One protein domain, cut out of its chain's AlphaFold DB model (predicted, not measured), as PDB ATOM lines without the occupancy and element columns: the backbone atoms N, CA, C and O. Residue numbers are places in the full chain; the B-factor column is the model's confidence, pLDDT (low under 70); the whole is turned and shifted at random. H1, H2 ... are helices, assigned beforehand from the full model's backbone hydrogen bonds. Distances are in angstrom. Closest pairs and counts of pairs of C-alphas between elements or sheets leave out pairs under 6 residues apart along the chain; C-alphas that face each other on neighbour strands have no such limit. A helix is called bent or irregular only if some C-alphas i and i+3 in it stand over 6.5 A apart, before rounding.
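This is residues 212 to 299 of the 304 residues of the protein "Transposase IS116/IS110/IS902 family protein" of Arthrobacter sp. RC1.1 241 (UniProt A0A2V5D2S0). Look first for a rough ring of five short helices, going round as H1, H2, H4, H3 and H5, with H5 closing the ring loosely between H3 and H1. From beside H3 the long link between H3 and H4 runs out and folds back on itself as an arm; its residues 257 to 267 stick out from the helices and make the length of the whole. The printed part has 88 residues, with five named helices in the order H1, H2, H3, H4, H5 and no named strand; the class is all helix, though under half of the residues, 43 of the 88, are in named elements. The whole is only just compact, close to loose, with a radius of gyration of the C-alphas of 14.1 A, and its outline is elongated, spanning 47 by 26 by 21 A.

Find C-alpha 213 at (28.702, -45.780, -100.670); there H1 begins, and it covers residues 213 to 217, 6.0 A from first to last C-alpha. After a short link of 6 residues you reach H2, residues 224 to 234, which is 15.2 A long. A short link of 9 residues leads on to H3, residues 244 to 251, 10.5 A long; look for its start at C-alpha 244, (43.119, -34.295, -98.913). Past the long link, residues 252 to 274, comes H4, residues 275 to 286, the longest helix at 12 residues and 16.4 A. H4 is irregular: C-alphas 280 and 283 are 7.2 A apart. A tight link of 5 residues then leads to H5, residues 292 to 298, 11.1 A long, ending at C-alpha 298, (34.595, -37.820, -102.009). H5 is neither bent nor irregular, but only just: C-alphas 293 and 296 are 6.3 A apart.

Start at H1, which touches H2; their closest C-alphas are those of Leu 216 and Ala 227, 5.9 A apart. H4 touches H2 with residues 276 to 280 alone; the closest C-alphas are those of Leu 226 and Val 280, 5.8 A apart. H2 and H4 run opposite ways at a steep tilt of 51 degrees. H3 and H4 only just touch, with 3 pairs of C-alphas within 8 A, and H4 does so with residues 275 to 278 alone. Their closest C-alphas are those of Val 251 and Leu 278, 5.3 A apart, and they run opposite ways at a steep tilt of 59 degrees. Now turn to H5: it is close to H3 but not clearly touching, about perpendicular at 81 degrees, with the C-alphas of Pro 244 and Pro 296 the closest at 6.9 A. H5 is also close to H1 but not clearly touching, the closest C-alphas being those of Val 215 and Leu 298, 7.5 A apart. H2 and H5 are apart, and H4 and H5 are only just apart, at 8.2 A. In the backbones of H1, H2 and H3 every O i to N i+4 pair is within hydrogen-bond range; in H4 it is 6 of 8, and in H5 0 of 3, beside 3 of 4 O i to N i+3 pairs.

Measure the length between the two C-alphas farthest apart, those of Glu 214 and Arg 262, 47.5 A. In the long link from H3 to H4, look for residues 256 to 257, which pair with residues 267 to 268, antiparallel. The printed part has no cut, and its first and last C-alphas, those of His 212 and Leu 299, are 10.2 A apart. The mean pLDDT of the printed part is 73.1; it is under 70 at residues 258, 261, 263 to 264, 271 to 272 and 284 to 299, and the mean for H5 is 50.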
ATOM      1  N   HIS A 212      27.864 -41.638-100.647       86.81
ATOM      2  CA  HIS A 212      29.270 -41.980-100.905       86.81
ATOM      3  C   HIS A 212      29.542 -43.489-100.980       86.81
ATOM      4  O   HIS A 212      30.685 -43.891-101.198       86.81
ATOM      5  N   THR A 213      28.524 -44.330-100.816       87.69
ATOM      6  CA  THR A 213      28.702 -45.780-100.670       87.69
ATOM      7  C   THR A 213      29.298 -46.447-101.894       87.69
ATOM      8  O   THR A 213      30.240 -47.224-101.749       87.69
ATOM      9  N   GLU A 214      28.835 -46.103-103.093       88.69
ATOM     10  CA  GLU A 214      29.380 -46.660-104.337       88.69
ATOM     11  C   GLU A 214      30.885 -46.373-104.468       88.69
ATOM     12  O   GLU A 214      31.684 -47.266-104.754       88.69
ATOM     13  N   VAL A 215      31.297 -45.139-104.161       88.06
ATOM     14  CA  VAL A 215      32.707 -44.736-104.203       88.06
ATOM     15  C   VAL A 215      33.517 -45.497-103.156       88.06
ATOM     16  O   VAL A 215      34.599 -45.990-103.478       88.06
ATOM     17  N   LEU A 216      32.999 -45.629-101.930       86.69
ATOM     18  CA  LEU A 216      33.679 -46.345-100.853       86.69
ATOM     19  C   LEU A 216      33.863 -47.829-101.179       86.69
ATOM     20  O   LEU A 216      34.983 -48.319-101.094       86.69
ATOM     21  N   LEU A 217      32.809 -48.523-101.614       89.00
ATOM     22  CA  LEU A 217      32.860 -49.954-101.937       89.00
ATOM     23  C   LEU A 217      33.668 -50.261-103.207       89.00
ATOM     24  O   LEU A 217      34.175 -51.370-103.357       89.00
ATOM     25  N   SER A 218      33.844 -49.285-104.106       87.38
ATOM     26  CA  SER A 218      34.727 -49.430-105.273       87.38
ATOM     27  C   SER A 218      36.217 -49.491-104.913       87.38
ATOM     28  O   SER A 218      37.047 -49.827-105.766       87.38
ATOM     29  N   MET A 219      36.587 -49.116-103.681       83.44
ATOM     30  CA  MET A 219      37.974 -49.147-103.238       83.44
ATOM     31  C   MET A 219      38.385 -50.574-102.842       83.44
ATOM     32  O   MET A 219      37.709 -51.217-102.036       83.44
ATOM     33  N   PRO A 220      39.525 -51.076-103.349       80.50
ATOM     34  CA  PRO A 220      40.039 -52.385-102.968       80.50
ATOM     35  C   PRO A 220      40.184 -52.537-101.446       80.50
ATOM     36  O   PRO A 220      40.828 -51.727-100.782       80.50
ATOM     37  N   GLY A 221      39.583 -53.588-100.887       80.50
ATOM     38  CA  GLY A 221      39.627 -53.870 -99.451       80.50
ATOM     39  C   GLY A 221      38.634 -53.073 -98.594       80.50
ATOM     40  O   GLY A 221      38.614 -53.285 -97.384       80.50
ATOM     41  N   PHE A 222      37.795 -52.209 -99.176       85.44
ATOM     42  CA  PHE A 222      36.732 -51.492 -98.462       85.44
ATOM     43  C   PHE A 222      35.404 -52.261 -98.523       85.44
ATOM     44  O   PHE A 222      34.650 -52.183 -99.487       85.44
ATOM     45  N   GLY A 223      35.107 -53.020 -97.467       89.31
ATOM     46  CA  GLY A 223      33.791 -53.643 -97.285       89.31
ATOM     47  C   GLY A 223      32.771 -52.707 -96.614       89.31
ATOM     48  O   GLY A 223      33.159 -51.658 -96.089       89.31
ATOM     49  N   PRO A 224      31.487 -53.109 -96.522       92.38
ATOM     50  CA  PRO A 224      30.424 -52.314 -95.894       92.38
ATOM     51  C   PRO A 224      30.754 -51.859 -94.469       92.38
ATOM     52  O   PRO A 224      30.542 -50.703 -94.121       92.38
ATOM     53  N   VAL A 225      31.368 -52.724 -93.656       92.44
ATOM     54  CA  VAL A 225      31.771 -52.380 -92.280       92.44
ATOM     55  C   VAL A 225      32.838 -51.281 -92.252       92.44
ATOM     56  O   VAL A 225      32.762 -50.375 -91.429       92.44
ATOM     57  N   LEU A 226      33.817 -51.320 -93.161       90.94
ATOM     58  CA  LEU A 226      34.859 -50.291 -93.237       90.94
ATOM     59  C   LEU A 226      34.310 -48.975 -93.791       90.94
ATOM     60  O   LEU A 226      34.654 -47.912 -93.278       90.94
ATOM     61  N   ALA A 227      33.408 -49.042 -94.774       91.44
ATOM     62  CA  ALA A 227      32.668 -47.882 -95.257       91.44
ATOM     63  C   ALA A 227      31.849 -47.233 -94.129       91.44
ATOM     64  O   ALA A 227      31.926 -46.022 -93.934       91.44
ATOM     65  N   ALA A 228      31.150 -48.032 -93.321       92.44
ATOM     66  CA  ALA A 228      30.412 -47.558 -92.156       92.44
ATOM     67  C   ALA A 228      31.311 -46.911 -91.104       92.44
ATOM     68  O   ALA A 228      30.972 -45.865 -90.552       92.44
ATOM     69  N   GLU A 229      32.457 -47.529 -90.805       90.62
ATOM     70  CA  GLU A 229      33.416 -46.972 -89.853       90.62
ATOM     71  C   GLU A 229      33.999 -45.650 -90.356       90.62
ATOM     72  O   GLU A 229      34.160 -44.728 -89.557       90.62
ATOM     73  N   PHE A 230      34.270 -45.545 -91.660       89.19
ATOM     74  CA  PHE A 230      34.727 -44.317 -92.298       89.19
ATOM     75  C   PHE A 230      33.679 -43.208 -92.186       89.19
ATOM     76  O   PHE A 230      33.955 -42.175 -91.583       89.19
ATOM     77  N   LEU A 231      32.464 -43.447 -92.695       89.56
ATOM     78  CA  LEU A 231      31.360 -42.482 -92.679       89.56
ATOM     79  C   LEU A 231      30.991 -42.067 -91.254       89.56
ATOM     80  O   LEU A 231      30.841 -40.884 -90.958       89.56
ATOM     81  N   GLY A 232      30.929 -43.028 -90.333       87.44
ATOM     82  CA  GLY A 232      30.631 -42.758 -88.933       87.44
ATOM     83  C   GLY A 232      31.694 -41.913 -88.233       87.44
ATOM     84  O   GLY A 232      31.347 -41.132 -87.346       87.44
ATOM     85  N   ALA A 233      32.967 -42.047 -88.617       81.88
ATOM     86  CA  ALA A 233      34.066 -41.265 -88.056       81.88
ATOM     87  C   ALA A 233      34.200 -39.871 -88.691       81.88
ATOM     88  O   ALA A 233      34.572 -38.929 -87.994       81.88
ATOM     89  N   THR A 234      33.892 -39.726 -89.980       81.31
ATOM     90  CA  THR A 234      33.965 -38.438 -90.690       81.31
ATOM     91  C   THR A 234      32.682 -37.620 -90.580       81.31
ATOM     92  O   THR A 234      32.707 -36.418 -90.813       81.31
ATOM     93  N   GLY A 235      31.567 -38.249 -90.201       80.62
ATOM     94  CA  GLY A 235      30.250 -37.613 -90.183       80.62
ATOM     95  C   GLY A 235      29.623 -37.466 -91.571       80.62
ATOM     96  O   GLY A 235      28.671 -36.705 -91.697       80.62
ATOM     97  N   GLY A 236      30.160 -38.164 -92.580       80.06
ATOM     98  CA  GLY A 236      29.650 -38.178 -93.958       80.06
ATOM     99  C   GLY A 236      30.096 -37.013 -94.839       80.06
ATOM    100  O   GLY A 236      29.944 -37.086 -96.055       80.06
ATOM    101  N   ASP A 237      30.723 -35.991 -94.254       79.12
ATOM    102  CA  ASP A 237      31.223 -34.811 -94.956       79.12
ATOM    103  C   ASP A 237      32.744 -34.672 -94.786       79.12
ATOM    104  O   ASP A 237      33.262 -34.408 -93.699       79.12
ATOM    105  N   LEU A 238      33.481 -34.838 -95.885       74.88
ATOM    106  CA  LEU A 238      34.935 -34.682 -95.889       74.88
ATOM    107  C   LEU A 238      35.396 -33.231 -96.078       74.88
ATOM    108  O   LEU A 238      36.575 -32.945 -95.856       74.88
ATOM    109  N   THR A 239      34.505 -32.302 -96.439       73.50
ATOM    110  CA  THR A 239      34.861 -30.881 -96.600       73.50
ATOM    111  C   THR A 239      35.336 -30.256 -95.286       73.50
ATOM    112  O   THR A 239      36.121 -29.308 -95.299       73.50
ATOM    113  N   VAL A 240      34.973 -30.861 -94.147       70.50
ATOM    114  CA  VAL A 240      35.472 -30.523 -92.804       70.50
ATOM    115  C   VAL A 240      37.002 -30.544 -92.733       70.50
ATOM    116  O   VAL A 240      37.606 -29.752 -92.012       70.50
ATOM    117  N   PHE A 241      37.655 -31.406 -93.513       71.62
ATOM    118  CA  PHE A 241      39.112 -31.497 -93.531       71.62
ATOM    119  C   PHE A 241      39.779 -30.481 -94.462       71.62
ATOM    120  O   PHE A 241      40.999 -30.389 -94.434       71.62
ATOM    121  N   GLN A 242      39.013 -29.696 -95.231       74.50
ATOM    122  CA  GLN A 242      39.440 -28.665 -96.195       74.50
ATOM    123  C   GLN A 242      40.284 -29.159 -97.381       74.50
ATOM    124  O   GLN A 242      40.079 -28.698 -98.500       74.50
ATOM    125  N   SER A 243      41.222 -30.082 -97.169       75.25
ATOM    126  CA  SER A 243      42.063 -30.657 -98.217       75.25
ATOM    127  C   SER A 243      42.367 -32.142 -97.969       75.25
ATOM    128  O   SER A 243      42.387 -32.593 -96.815       75.25
ATOM    129  N   PRO A 244      42.654 -32.915 -99.038       73.69
ATOM    130  CA  PRO A 244      43.119 -34.295 -98.913       73.69
ATOM    131  C   PRO A 244      44.379 -34.426 -98.046       73.69
ATOM    132  O   PRO A 244      44.479 -35.356 -97.250       73.69
ATOM    133  N   ASP A 245      45.314 -33.479 -98.149       70.94
ATOM    134  CA  ASP A 245      46.576 -33.511 -97.399       70.94
ATOM    135  C   ASP A 245      46.349 -33.298 -95.904       70.94
ATOM    136  O   ASP A 245      46.935 -33.986 -95.063       70.94
ATOM    137  N   ARG A 246      45.434 -32.388 -95.552       72.69
ATOM    138  CA  ARG A 246      45.052 -32.155 -94.160       72.69
ATOM    139  C   ARG A 246      44.321 -33.367 -93.588       72.69
ATOM    140  O   ARG A 246      44.613 -33.763 -92.460       72.69
ATOM    141  N   PHE A 247      43.454 -34.011 -94.370       77.31
ATOM    142  CA  PHE A 247      42.853 -35.293 -93.997       77.31
ATOM    143  C   PHE A 247      43.920 -36.381 -93.775       77.31
ATOM    144  O   PHE A 247      43.937 -37.029 -92.726       77.31
ATOM    145  N   ALA A 248      44.866 -36.537 -94.704       73.31
ATOM    146  CA  ALA A 248      45.961 -37.498 -94.590       73.31
ATOM    147  C   ALA A 248      46.842 -37.236 -93.356       73.31
ATOM    148  O   ALA A 248      47.289 -38.187 -92.710       73.31
ATOM    149  N   GLY A 249      47.046 -35.969 -92.984       72.50
ATOM    150  CA  GLY A 249      47.707 -35.571 -91.741       72.50
ATOM    151  C   GLY A 249      46.923 -35.973 -90.488       72.50
ATOM    152  O   GLY A 249      47.496 -36.562 -89.573       72.50
ATOM    153  N   VAL A 250      45.606 -35.728 -90.455       73.12
ATOM    154  CA  VAL A 250      44.732 -36.088 -89.318       73.12
ATOM    155  C   VAL A 250      44.661 -37.602 -89.112       73.12
ATOM    156  O   VAL A 250      44.730 -38.085 -87.978       73.12
ATOM    157  N   VAL A 251      44.569 -38.367 -90.202       73.81
ATOM    158  CA  VAL A 251      44.531 -39.835 -90.148       73.81
ATOM    159  C   VAL A 251      45.921 -40.446 -89.922       73.81
ATOM    160  O   VAL A 251      46.039 -41.600 -89.516       73.81
ATOM    161  N   GLY A 252      46.993 -39.675 -90.108       74.44
ATOM    162  CA  GLY A 252      48.368 -40.145 -89.926       74.44
ATOM    163  C   GLY A 252      48.888 -40.995 -91.085       74.44
ATOM    164  O   GLY A 252      49.771 -41.834 -90.885       74.44
ATOM    165  N   LEU A 253      48.328 -40.795 -92.280       76.31
ATOM    166  CA  LEU A 253      48.846 -41.326 -93.540       76.31
ATOM    167  C   LEU A 253      50.031 -40.501 -94.051       76.31
ATOM    168  O   LEU A 253      50.977 -41.074 -94.586       76.31
ATOM    169  N   ALA A 254      49.997 -39.179 -93.854       73.69
ATOM    170  CA  ALA A 254      51.090 -38.294 -94.232       73.69
ATOM    171  C   ALA A 254      52.212 -38.320 -93.173       73.69
ATOM    172  O   ALA A 254      51.923 -38.255 -91.970       73.69
ATOM    173  N   PRO A 255      53.493 -38.417 -93.575       71.38
ATOM    174  CA  PRO A 255      54.600 -38.263 -92.646       71.38
ATOM    175  C   PRO A 255      54.639 -36.835 -92.086       71.38
ATOM    176  O   PRO A 255      54.318 -35.874 -92.778       71.38
ATOM    177  N   ALA A 256      55.044 -36.696 -90.824       70.88
ATOM    178  CA  ALA A 256      55.169 -35.398 -90.171       70.88
ATOM    179  C   ALA A 256      56.640 -34.949 -90.170       70.88
ATOM    180  O   ALA A 256      57.507 -35.762 -89.826       70.88
ATOM    181  N   PRO A 257      56.939 -33.684 -90.510       70.88
ATOM    182  CA  PRO A 257      58.297 -33.169 -90.430       70.88
ATOM    183  C   PRO A 257      58.764 -33.147 -88.971       70.88
ATOM    184  O   PRO A 257      58.024 -32.779 -88.054       70.88
ATOM    185  N   ARG A 258      60.009 -33.563 -88.752       67.94
ATOM    186  CA  ARG A 258      60.718 -33.485 -87.475       67.94
ATOM    187  C   ARG A 258      62.037 -32.767 -87.692       67.94
ATOM    188  O   ARG A 258      63.129 -33.304 -87.480       67.94
ATOM    189  N   ASP A 259      61.871 -31.544 -88.153       72.19
ATOM    190  CA  ASP A 259      62.960 -30.675 -88.530       72.19
ATOM    191  C   ASP A 259      63.535 -29.995 -87.287       72.19
ATOM    192  O   ASP A 259      62.855 -29.767 -86.284       72.19
ATOM    193  N   SER A 260      64.832 -29.726 -87.345       71.50
ATOM    194  CA  SER A 260      65.554 -28.934 -86.350       71.50
ATOM    195  C   SER A 260      66.118 -27.703 -87.047       71.50
ATOM    196  O   SER A 260      66.188 -27.679 -88.272       71.50
ATOM    197  N   GLY A 261      66.598 -26.707 -86.296       69.44
ATOM    198  CA  GLY A 261      67.164 -25.485 -86.888       69.44
ATOM    199  C   GLY A 261      68.313 -25.708 -87.891       69.44
ATOM    200  O   GLY A 261      68.663 -24.783 -88.610       69.44
ATOM    201  N   ARG A 262      68.891 -26.920 -87.962       71.50
ATOM    202  CA  ARG A 262      69.953 -27.306 -88.910       71.50
ATOM    203  C   ARG A 262      69.549 -28.350 -89.958       71.50
ATOM    204  O   ARG A 262      70.346 -28.617 -90.849       71.50
ATOM    205  N   ILE A 263      68.384 -28.988 -89.839       66.00
ATOM    206  CA  ILE A 263      67.974 -30.104 -90.707       66.00
ATOM    207  C   ILE A 263      66.513 -29.904 -91.099       66.00
ATOM    208  O   ILE A 263      65.647 -29.959 -90.226       66.00
ATOM    209  N   SER A 264      66.266 -29.719 -92.397       68.88
ATOM    210  CA  SER A 264      64.938 -29.617 -93.009       68.88
ATOM    211  C   SER A 264      64.595 -30.865 -93.829       68.88
ATOM    212  O   SER A 264      65.481 -31.456 -94.447       68.88
ATOM    213  N   GLY A 265      63.318 -31.244 -93.888       71.31
ATOM    214  CA  GLY A 265      62.837 -32.376 -94.690       71.31
ATOM    215  C   GLY A 265      62.999 -33.750 -94.028       71.31
ATOM    216  O   GLY A 265      62.908 -34.780 -94.702       71.31
ATOM    217  N   ASN A 266      63.210 -33.798 -92.713       75.69
ATOM    218  CA  ASN A 266      63.310 -35.033 -91.944       75.69
ATOM    219  C   ASN A 266      61.907 -35.551 -91.601       75.69
ATOM    220  O   ASN A 266      61.312 -35.199 -90.582       75.69
ATOM    221  N   HIS A 267      61.358 -36.391 -92.470       76.56
ATOM    222  CA  HIS A 267      59.992 -36.895 -92.372       76.56
ATOM    223  C   HIS A 267      59.908 -38.140 -91.476       76.56
ATOM    224  O   HIS A 267      60.541 -39.159 -91.739       76.56
ATOM    225  N   HIS A 268      59.091 -38.080 -90.422       72.50
ATOM    226  CA  HIS A 268      58.886 -39.181 -89.475       72.50
ATOM    227  C   HIS A 268      57.455 -39.697 -89.508       72.50
ATOM    228  O   HIS A 268      56.508 -38.980 -89.840       72.50
ATOM    229  N   ARG A 269      57.273 -40.946 -89.067       71.12
ATOM    230  CA  ARG A 269      55.931 -41.471 -88.804       71.12
ATOM    231  C   ARG A 269      55.247 -40.576 -87.758       71.12
ATOM    232  O   ARG A 269      55.796 -40.416 -86.659       71.12
ATOM    233  N   PRO A 270      54.053 -40.028 -88.047       73.00
ATOM    234  CA  PRO A 270      53.344 -39.190 -87.095       73.00
ATOM    235  C   PRO A 270      53.047 -39.990 -85.827       73.00
ATOM    236  O   PRO A 270      52.760 -41.185 -85.871       73.00
ATOM    237  N   ARG A 271      53.135 -39.330 -84.670       68.31
ATOM    238  CA  ARG A 271      52.769 -39.918 -83.365       68.31
ATOM    239  C   ARG A 271      51.354 -39.543 -82.924       68.31
ATOM    240  O   ARG A 271      50.831 -40.150 -81.991       68.31
ATOM    241  N   ARG A 272      50.753 -38.540 -83.572       67.50
ATOM    242  CA  ARG A 272      49.415 -38.009 -83.296       67.50
ATOM    243  C   ARG A 272      48.565 -38.191 -84.546       67.50
ATOM    244  O   ARG A 272      48.898 -37.608 -85.568       67.50
ATOM    245  N   TYR A 273      47.542 -39.030 -84.455       71.00
ATOM    246  CA  TYR A 273      46.598 -39.299 -85.534       71.00
ATOM    247  C   TYR A 273      45.386 -40.067 -85.002       71.00
ATOM    248  O   TYR A 273      45.451 -40.673 -83.923       71.00
ATOM    249  N   ASP A 274      44.301 -40.072 -85.769       72.25
ATOM    250  CA  ASP A 274      43.138 -40.907 -85.488       72.25
ATOM    251  C   ASP A 274      43.443 -42.381 -85.812       72.25
ATOM    252  O   ASP A 274      43.544 -42.795 -86.967       72.25
ATOM    253  N   ARG A 275      43.611 -43.197 -84.764       72.38
ATOM    254  CA  ARG A 275      43.924 -44.630 -84.896       72.38
ATOM    255  C   ARG A 275      42.796 -45.427 -85.545       72.38
ATOM    256  O   ARG A 275      43.082 -46.442 -86.180       72.38
ATOM    257  N   ARG A 276      41.542 -45.009 -85.354       74.62
ATOM    258  CA  ARG A 276      40.368 -45.683 -85.911       74.62
ATOM    259  C   ARG A 276      40.330 -45.452 -87.415       74.62
ATOM    260  O   ARG A 276      40.310 -46.424 -88.162       74.62
ATOM    261  N   LEU A 277      40.437 -44.198 -87.853       80.00
ATOM    262  CA  LEU A 277      40.516 -43.872 -89.278       80.00
ATOM    263  C   LEU A 277      41.763 -44.472 -89.933       80.00
ATOM    264  O   LEU A 277      41.667 -44.995 -91.040       80.00
ATOM    265  N   LEU A 278      42.911 -44.491 -89.244       80.94
ATOM    266  CA  LEU A 278      44.102 -45.131 -89.801       80.94
ATOM    267  C   LEU A 278      43.841 -46.614 -90.052       80.94
ATOM    268  O   LEU A 278      44.143 -47.099 -91.135       80.94
ATOM    269  N   ARG A 279      43.251 -47.325 -89.080       80.81
ATOM    270  CA  ARG A 279      42.911 -48.749 -89.212       80.81
ATOM    271  C   ARG A 279      41.993 -49.007 -90.403       80.81
ATOM    272  O   ARG A 279      42.226 -49.972 -91.123       80.81
ATOM    273  N   VAL A 280      40.999 -48.148 -90.612       82.31
ATOM    274  CA  VAL A 280      40.069 -48.247 -91.741       82.31
ATOM    275  C   VAL A 280      40.787 -48.080 -93.083       82.31
ATOM    276  O   VAL A 280      40.478 -48.790 -94.033       82.31
ATOM    277  N   LEU A 281      41.781 -47.189 -93.158       79.88
ATOM    278  CA  LEU A 281      42.526 -46.905 -94.390       79.88
ATOM    279  C   LEU A 281      43.775 -47.784 -94.588       79.88
ATOM    280  O   LEU A 281      44.403 -47.723 -95.644       79.88
ATOM    281  N   LEU A 282      44.147 -48.625 -93.615       74.75
ATOM    282  CA  LEU A 282      45.302 -49.527 -93.729       74.75
ATOM    283  C   LEU A 282      45.250 -50.466 -94.950       74.75
ATOM    284  O   LEU A 282      46.299 -50.604 -95.583       74.75
ATOM    285  N   PRO A 283      44.104 -51.071 -95.333       70.69
ATOM    286  CA  PRO A 283      44.022 -51.895 -96.543       70.69
ATOM    287  C   PRO A 283      44.423 -51.139 -97.818       70.69
ATOM    288  O   PRO A 283      45.033 -51.714 -98.717       70.69
ATOM    289  N   LEU A 284      44.157 -49.829 -97.872       65.50
ATOM    290  CA  LEU A 284      44.533 -48.980 -99.006       65.50
ATOM    291  C   LEU A 284      46.045 -48.744 -99.058       65.50
ATOM    292  O   LEU A 284      46.632 -48.668-100.132       65.50
ATOM    293  N   ARG A 285      46.698 -48.670 -97.894       61.56
ATOM    294  CA  ARG A 285      48.148 -48.464 -97.789       61.56
ATOM    295  C   ARG A 285      48.947 -49.665 -98.300       61.56
ATOM    296  O   ARG A 285      50.031 -49.477 -98.842       61.56
ATOM    297  N   THR A 286      48.443 -50.884 -98.115       56.53
ATOM    298  CA  THR A 286      49.113 -52.111 -98.578       56.53
ATOM    299  C   THR A 286      49.020 -52.327-100.087       56.53
ATOM    300  O   THR A 286      49.803 -53.104-100.622       56.53
ATOM    301  N   LEU A 287      48.105 -51.635-100.773       52.91
ATOM    302  CA  LEU A 287      47.826 -51.813-102.203       52.91
ATOM    303  C   LEU A 287      48.470 -50.743-103.107       52.91
ATOM    304  O   LEU A 287      48.259 -50.757-104.313       52.91
ATOM    305  N   GLY A 288      49.317 -49.866-102.557       44.62
ATOM    306  CA  GLY A 288      50.107 -48.910-103.341       44.62
ATOM    307  C   GLY A 288      49.374 -47.613-103.715       44.62
ATOM    308  O   GLY A 288      48.169 -47.456-103.535       44.62
ATOM    309  N   ALA A 289      50.149 -46.642-104.208       41.88
ATOM    310  CA  ALA A 289      49.797 -45.229-104.400       41.88
ATOM    311  C   ALA A 289      48.657 -44.930-105.406       41.88
ATOM    312  O   ALA A 289      48.285 -43.769-105.570       41.88
ATOM    313  N   GLU A 290      48.059 -45.939-106.044       43.88
ATOM    314  CA  GLU A 290      47.004 -45.771-107.057       43.88
ATOM    315  C   GLU A 290      45.600 -45.496-106.488       43.88
ATOM    316  O   GLU A 290      44.703 -45.113-107.241       43.88
ATOM    317  N   VAL A 291      45.376 -45.640-105.172       47.19
ATOM    318  CA  VAL A 291      44.039 -45.429-104.568       47.19
ATOM    319  C   VAL A 291      43.835 -44.016-103.997       47.19
ATOM    320  O   VAL A 291      42.708 -43.513-103.971       47.19
ATOM    321  N   LEU A 292      44.913 -43.308-103.634       46.31
ATOM    322  CA  LEU A 292      44.840 -41.906-103.190       46.31
ATOM    323  C   LEU A 292      44.194 -40.924-104.204       46.31
ATOM    324  O   LEU A 292      43.488 -40.024-103.751       46.31
ATOM    325  N   PRO A 293      44.324 -41.077-105.541       47.72
ATOM    326  CA  PRO A 293      43.666 -40.198-106.512       47.72
ATOM    327  C   PRO A 293      42.135 -40.344-106.581       47.72
ATOM    328  O   PRO A 293      41.487 -39.549-107.263       47.72
ATOM    329  N   ARG A 294      41.521 -41.321-105.888       52.19
ATOM    330  CA  ARG A 294      40.051 -41.469-105.809       52.19
ATOM    331  C   ARG A 294      39.426 -40.767-104.598       52.19
ATOM    332  O   ARG A 294      38.253 -40.402-104.659       52.19
ATOM    333  N   PHE A 295      40.209 -40.479-103.556       52.59
ATOM    334  CA  PHE A 295      39.795 -39.668-102.400       52.59
ATOM    335  C   PHE A 295      39.254 -38.264-102.757       52.59
ATOM    336  O   PHE A 295      38.268 -37.844-102.153       52.59
ATOM    337  N   PRO A 296      39.790 -37.549-103.771       48.03
ATOM    338  CA  PRO A 296      39.249 -36.269-104.228       48.03
ATOM    339  C   PRO A 296      37.804 -36.336-104.738       48.03
ATOM    340  O   PRO A 296      37.116 -35.321-104.707       48.03
ATOM    341  N   ARG A 297      37.310 -37.500-105.197       52.06
ATOM    342  CA  ARG A 297      35.905 -37.643-105.628       52.06
ATOM    343  C   ARG A 297      34.924 -37.588-104.455       52.06
ATOM    344  O   ARG A 297      33.797 -37.158-104.650       52.06
ATOM    345  N   LEU A 298      35.364 -37.962-103.252       52.19
ATOM    346  CA  LEU A 298      34.595 -37.820-102.009       52.19
ATOM    347  C   LEU A 298      34.622 -36.378-101.455       52.19
ATOM    348  O   LEU A 298      33.936 -36.083-100.486       52.19
ATOM    349  N   LEU A 299      35.436 -35.495-102.046       46.19
ATOM    350  CA  LEU A 299      35.665 -34.113-101.604       46.19
ATOM    351  C   LEU A 299      35.069 -33.060-102.552       46.19
ATOM    352  O   LEU A 299      35.162 -31.868-102.267       46.19
TER     353      LEU A 299